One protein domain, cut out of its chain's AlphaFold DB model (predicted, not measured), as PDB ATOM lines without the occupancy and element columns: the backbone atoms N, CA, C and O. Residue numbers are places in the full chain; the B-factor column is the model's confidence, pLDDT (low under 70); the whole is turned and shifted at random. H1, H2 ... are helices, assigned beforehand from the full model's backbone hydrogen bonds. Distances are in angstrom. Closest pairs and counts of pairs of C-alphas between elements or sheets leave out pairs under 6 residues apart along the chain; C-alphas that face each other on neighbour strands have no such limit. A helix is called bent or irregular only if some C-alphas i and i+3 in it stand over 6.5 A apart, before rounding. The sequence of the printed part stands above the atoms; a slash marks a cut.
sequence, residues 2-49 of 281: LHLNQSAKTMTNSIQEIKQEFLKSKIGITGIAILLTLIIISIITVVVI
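AT A GLANCE: This is residues 2 to 49 of the 281 residues of the protein "Binding-protein-dependent transporter inner rane component" of Nitrosarchaeum sp (UniProt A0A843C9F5). Two long helices of equal residue count, H1 and H2, meet near their ends and make an L, with one sharp corner at residue 25. From that corner the two arms run off about perpendicular to each other, and residues 2 to 18 and 33 to 49 stand free. The printed part has 48 residues, with two named helices, H1 then H2 along the chain, and no named strand; the class is all helix. The whole is extended, with a radius of gyration of the C-alphas of 16.9 A, and the C-alphas span 53 by 26 by 7 A.

IN THESE COORDINATES: H1 is residues 2 to 24, from C-alpha 2 at (165.806, 165.224, 113.826) to C-alpha 24 at (172.161, 161.355, 146.868), 33.9 A from first to last C-alpha. H2 is residues 26 to 48, 32.6 A from first to last C-alpha, and ends with C-alpha 48 at (157.510, 129.941, 150.914).

HOW THE PARTS SIT: A tight link of one residue, Ser 25, joins H1 to H2. H1 and H2 touch only at the corner by this link, and only just, with 3 pairs of C-alphas within 8 A. H1 touches with residues 22 to 23 alone and H2 with residues 28 to 29 alone; the closest C-alphas are those of Phe 22 and Gly 28, 5.2 A apart. Their lines are about perpendicular, at 89 degrees, and their centres are 26.2 A apart. In H1 and H2 every O i to N i+4 pair is within hydrogen-bond range, and neither helix is bent.

THE WHOLE: The two C-alphas farthest apart are those of Leu 2 and Ile 49, 53.1 A. The printed part has no cut and no long link. Its mean pLDDT is 78.0; residues 2 to 12 are under 70, and the mean is 68 for H1 and 88 for H2.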
ATOM      1  N   LEU A   2     164.802 164.639 112.909       57.38
ATOM      2  CA  LEU A   2     165.806 165.224 113.826       57.38
ATOM      3  C   LEU A   2     165.238 165.807 115.140       57.38
ATOM      4  O   LEU A   2     165.824 165.611 116.201       57.38
ATOM      5  N   HIS A   3     164.064 166.443 115.088       53.72
ATOM      6  CA  HIS A   3     163.424 167.069 116.257       53.72
ATOM      7  C   HIS A   3     162.952 166.059 117.327       53.72
ATOM      8  O   HIS A   3     162.904 166.378 118.512       53.72
ATOM      9  N   LEU A   4     162.640 164.820 116.919       56.12
ATOM     10  CA  LEU A   4     162.234 163.742 117.833       56.12
ATOM     11  C   LEU A   4     163.436 163.167 118.599       56.12
ATOM     12  O   LEU A   4     163.334 162.908 119.794       56.12
ATOM     13  N   ASN A   5     164.598 163.048 117.946       58.34
ATOM     14  CA  ASN A   5     165.821 162.542 118.578       58.34
ATOM     15  C   ASN A   5     166.414 163.516 119.602       58.34
ATOM     16  O   ASN A   5     166.947 163.076 120.617       58.34
ATOM     17  N   GLN A   6     166.318 164.829 119.370       60.19
ATOM     18  CA  GLN A   6     166.756 165.823 120.357       60.19
ATOM     19  C   GLN A   6     165.862 165.828 121.599       60.19
ATOM     20  O   GLN A   6     166.392 165.840 122.705       60.19
ATOM     21  N   SER A   7     164.541 165.724 121.421       58.91
ATOM     22  CA  SER A   7     163.582 165.623 122.531       58.91
ATOM     23  C   SER A   7     163.769 164.335 123.351       58.91
ATOM     24  O   SER A   7     163.775 164.364 124.578       58.91
ATOM     25  N   ALA A   8     164.027 163.199 122.693       61.78
ATOM     26  CA  ALA A   8     164.332 161.942 123.381       61.78
ATOM     27  C   ALA A   8     165.656 162.004 124.172       61.78
ATOM     28  O   ALA A   8     165.778 161.423 125.253       61.78
ATOM     29  N   LYS A   9     166.655 162.731 123.657       62.88
ATOM     30  CA  LYS A   9     167.972 162.878 124.290       62.88
ATOM     31  C   LYS A   9     167.953 163.836 125.487       62.88
ATOM     32  O   LYS A   9     168.597 163.564 126.494       62.88
ATOM     33  N   THR A  10     167.190 164.926 125.421       62.38
ATOM     34  CA  THR A  10     166.986 165.806 126.583       62.38
ATOM     35  C   THR A  10     166.182 165.101 127.670       62.38
ATOM     36  O   THR A  10     166.572 165.145 128.830       62.38
ATOM     37  N   MET A  11     165.139 164.356 127.298       62.56
ATOM     38  CA  MET A  11     164.323 163.591 128.243       62.56
ATOM     39  C   MET A  11     165.131 162.500 128.972       62.56
ATOM     40  O   MET A  11     164.989 162.328 130.181       62.56
ATOM     41  N   THR A  12     166.032 161.799 128.277       69.81
ATOM     42  CA  THR A  12     166.906 160.781 128.895       69.81
ATOM     43  C   THR A  12     167.954 161.383 129.831       69.81
ATOM     44  O   THR A  12     168.157 160.845 130.921       69.81
ATOM     45  N   ASN A  13     168.555 162.518 129.468       71.56
ATOM     46  CA  ASN A  13     169.501 163.225 130.334       71.56
ATOM     47  C   ASN A  13     168.822 163.764 131.606       71.56
ATOM     48  O   ASN A  13     169.328 163.546 132.705       71.56
ATOM     49  N   SER A  14     167.631 164.363 131.491       70.94
ATOM     50  CA  SER A  14     166.875 164.843 132.657       70.94
ATOM     51  C   SER A  14     166.472 163.706 133.604       70.94
ATOM     52  O   SER A  14     166.512 163.865 134.820       70.94
ATOM     53  N   ILE A  15     166.139 162.523 133.076       75.88
ATOM     54  CA  ILE A  15     165.853 161.335 133.899       75.88
ATOM     55  C   ILE A  15     167.107 160.855 134.647       75.88
ATOM     56  O   ILE A  15     167.004 160.401 135.788       75.88
ATOM     57  N   GLN A  16     168.287 160.926 134.026       74.25
ATOM     58  CA  GLN A  16     169.546 160.543 134.674       74.25
ATOM     59  C   GLN A  16     169.930 161.509 135.800       74.25
ATOM     60  O   GLN A  16     170.332 161.048 136.868       74.25
ATOM     61  N   GLU A  17     169.740 162.811 135.601       74.75
ATOM     62  CA  GLU A  17     169.980 163.837 136.624       74.75
ATOM     63  C   GLU A  17     169.028 163.676 137.817       74.75
ATOM     64  O   GLU A  17     169.476 163.629 138.962       74.75
ATOM     65  N   ILE A  18     167.731 163.458 137.559       76.56
ATOM     66  CA  ILE A  18     166.739 163.186 138.612       76.56
ATOM     67  C   ILE A  18     167.113 161.924 139.399       76.56
ATOM     68  O   ILE A  18     167.071 161.938 140.627       76.56
ATOM     69  N   LYS A  19     167.522 160.836 138.728       75.38
ATOM     70  CA  LYS A  19     167.974 159.604 139.403       75.38
ATOM     71  C   LYS A  19     169.198 159.845 140.291       75.38
ATOM     72  O   LYS A  19     169.253 159.306 141.394       75.38
ATOM     73  N   GLN A  20     170.170 160.630 139.828       75.56
ATOM     74  CA  GLN A  20     171.383 160.933 140.594       75.56
ATOM     75  C   GLN A  20     171.100 161.813 141.818       75.56
ATOM     76  O   GLN A  20     171.638 161.538 142.891       75.56
ATOM     77  N   GLU A  21     170.230 162.817 141.691       75.12
ATOM     78  CA  GLU A  21     169.801 163.660 142.815       75.12
ATOM     79  C   GLU A  21     168.993 162.860 143.852       75.12
ATOM     80  O   GLU A  21     169.222 162.967 145.059       75.12
ATOM     81  N   PHE A  22     168.111 161.963 143.399       73.94
ATOM     82  CA  PHE A  22     167.307 161.128 144.295       73.94
ATOM     83  C   PHE A  22     168.148 160.113 145.081       73.94
ATOM     84  O   PHE A  22     167.891 159.882 146.263       73.94
ATOM     85  N   LEU A  23     169.179 159.537 144.450       73.44
ATOM     86  CA  LEU A  23     170.109 158.598 145.089       73.44
ATOM     87  C   LEU A  23     171.105 159.277 146.040       73.44
ATOM     88  O   LEU A  23     171.648 158.606 146.911       73.44
ATOM     89  N   LYS A  24     171.347 160.587 145.909       79.75
ATOM     90  CA  LYS A  24     172.161 161.355 146.868       79.75
ATOM     91  C   LYS A  24     171.384 161.763 148.121       79.75
ATOM     92  O   LYS A  24     171.986 161.977 149.174       79.75
ATOM     93  N   SER A  25     170.059 161.878 148.032       84.88
ATOM     94  CA  SER A  25     169.214 162.265 149.162       84.88
ATOM     95  C   SER A  25     169.048 161.120 150.166       84.88
ATOM     96  O   SER A  25     168.580 160.035 149.821       84.88
ATOM     97  N   LYS A  26     169.335 161.378 151.451       83.50
ATOM     98  CA  LYS A  26     169.115 160.413 152.551       83.50
ATOM     99  C   LYS A  26     167.660 159.922 152.621       83.50
ATOM    100  O   LYS A  26     167.405 158.765 152.951       83.50
ATOM    101  N   ILE A  27     166.709 160.790 152.274       86.69
ATOM    102  CA  ILE A  27     165.273 160.476 152.242       86.69
ATOM    103  C   ILE A  27     164.939 159.585 151.037       86.69
ATOM    104  O   ILE A  27     164.203 158.611 151.188       86.69
ATOM    105  N   GLY A  28     165.530 159.862 149.869       85.00
ATOM    106  CA  GLY A  28     165.352 159.047 148.662       85.00
ATOM    107  C   GLY A  28     165.879 157.620 148.833       85.00
ATOM    108  O   GLY A  28     165.180 156.663 148.505       85.00
ATOM    109  N   ILE A  29     167.060 157.466 149.446       87.44
ATOM    110  CA  ILE A  29     167.640 156.153 149.778       87.44
ATOM    111  C   ILE A  29     166.736 155.376 150.742       87.44
ATOM    112  O   ILE A  29     166.507 154.186 150.541       87.44
ATOM    113  N   THR A  30     166.183 156.042 151.763       90.06
ATOM    114  CA  THR A  30     165.280 155.401 152.735       90.06
ATOM    115  C   THR A  30     164.008 154.887 152.056       90.06
ATOM    116  O   THR A  30     163.591 153.756 152.303       90.06
ATOM    117  N   GLY A  31     163.420 155.671 151.146       88.75
ATOM    118  CA  GLY A  31     162.257 155.241 150.365       88.75
ATOM    119  C   GLY A  31     162.553 154.033 149.469       88.75
ATOM    120  O   GLY A  31     161.769 153.087 149.437       88.75
ATOM    121  N   ILE A  32     163.710 154.025 148.796       88.69
ATOM    122  CA  ILE A  32     164.159 152.884 147.981       88.69
ATOM    123  C   ILE A  32     164.389 151.644 148.850       88.69
ATOM    124  O   ILE A  32     164.012 150.547 148.444       88.69
ATOM    125  N   ALA A  33     164.966 151.805 150.044       91.62
ATOM    126  CA  ALA A  33     165.173 150.704 150.977       91.62
ATOM    127  C   ALA A  33     163.839 150.079 151.409       91.62
ATOM    128  O   ALA A  33     163.676 148.872 151.277       91.62
ATOM    129  N   ILE A  34     162.860 150.893 151.824       92.81
ATOM    130  CA  ILE A  34     161.515 150.412 152.189       92.81
ATOM    131  C   ILE A  34     160.856 149.693 151.007       92.81
ATOM    132  O   ILE A  34     160.302 148.607 151.177       92.81
ATOM    133  N   LEU A  35     160.943 150.263 149.800       92.81
ATOM    134  CA  LEU A  35     160.387 149.652 148.592       92.81
ATOM    135  C   LEU A  35     161.031 148.288 148.304       92.81
ATOM    136  O   LEU A  35     160.321 147.314 148.063       92.81
ATOM    137  N   LEU A  36     162.362 148.202 148.357       94.25
ATOM    138  CA  LEU A  36     163.095 146.951 148.168       94.25
ATOM    139  C   LEU A  36     162.714 145.918 149.230       94.25
ATOM    140  O   LEU A  36     162.460 144.769 148.882       94.25
ATOM    141  N   THR A  37     162.611 146.317 150.498       94.38
ATOM    142  CA  THR A  37     162.170 145.434 151.584       94.38
ATOM    143  C   THR A  37     160.769 144.883 151.321       94.38
ATOM    144  O   THR A  37     160.563 143.679 151.448       94.38
ATOM    145  N   LEU A  38     159.820 145.718 150.886       92.12
ATOM    146  CA  LEU A  38     158.463 145.274 150.548       92.12
ATOM    147  C   LEU A  38     158.443 144.298 149.363       92.12
ATOM    148  O   LEU A  38     157.736 143.291 149.412       92.12
ATOM    149  N   ILE A  39     159.238 144.559 148.320       92.81
ATOM    150  CA  ILE A  39     159.365 143.660 147.162       92.81
ATOM    151  C   ILE A  39     159.945 142.309 147.596       92.81
ATOM    152  O   ILE A  39     159.420 141.267 147.210       92.81
ATOM    153  N   ILE A  40     160.992 142.317 148.425       92.81
ATOM    154  CA  ILE A  40     161.625 141.096 148.939       92.81
ATOM    155  C   ILE A  40     160.629 140.284 149.771       92.81
ATOM    156  O   ILE A  40     160.484 139.087 149.533       92.81
ATOM    157  N   ILE A  41     159.903 140.923 150.696       87.94
ATOM    158  CA  ILE A  41     158.877 140.250 151.507       87.94
ATOM    159  C   ILE A  41     157.809 139.628 150.600       87.94
ATOM    160  O   ILE A  41     157.468 138.462 150.777       87.94
ATOM    161  N   SER A  42     157.334 140.361 149.589       86.31
ATOM    162  CA  SER A  42     156.346 139.855 148.630       86.31
ATOM    163  C   SER A  42     156.837 138.593 147.907       86.31
ATOM    164  O   SER A  42     156.160 137.564 147.930       86.31
ATOM    165  N   ILE A  43     158.056 138.613 147.359       87.69
ATOM    166  CA  ILE A  43     158.641 137.446 146.677       87.69
ATOM    167  C   ILE A  43     158.775 136.257 147.637       87.69
ATOM    168  O   ILE A  43     158.395 135.143 147.283       87.69
ATOM    169  N   ILE A  44     159.266 136.489 148.859       85.50
ATOM    170  CA  ILE A  44     159.415 135.434 149.870       85.50
ATOM    171  C   ILE A  44     158.063 134.790 150.179       85.50
ATOM    172  O   ILE A  44     157.975 133.565 150.210       85.50
ATOM    173  N   THR A  45     157.000 135.580 150.356       78.62
ATOM    174  CA  THR A  45     155.675 135.025 150.676       78.62
ATOM    175  C   THR A  45     155.144 134.095 149.588       78.62
ATOM    176  O   THR A  45     154.603 133.043 149.914       78.62
ATOM    177  N   VAL A  46     155.349 134.433 148.310       79.44
ATOM    178  CA  VAL A  46     154.894 133.613 147.175       79.44
ATOM    179  C   VAL A  46     155.698 132.317 147.045       79.44
ATOM    180  O   VAL A  46     155.153 131.300 146.630       79.44
ATOM    181  N   VAL A  47     156.988 132.341 147.390       81.31
ATOM    182  CA  VAL A  47     157.866 131.164 147.284       81.31
ATOM    183  C   VAL A  47     157.693 130.212 148.467       81.31
ATOM    184  O   VAL A  47     157.746 128.999 148.284       81.31
ATOM    185  N   VAL A  48     157.518 130.742 149.680       80.88
ATOM    186  CA  VAL A  48     157.510 129.941 150.914       80.88
ATOM    187  C   VAL A  48     156.142 129.322 151.200       80.88
ATOM    188  O   VAL A  48     156.093 128.233 151.764       80.88
ATOM    189  N   ILE A  49     155.039 129.989 150.842       75.81
ATOM    190  CA  ILE A  49     153.692 129.551 151.232       75.81
ATOM    191  C   ILE A  49     153.033 128.790 150.070       75.81
ATOM    192  O   ILE A  49     152.715 129.400 149.045       75.81
TER     193      ILE A  49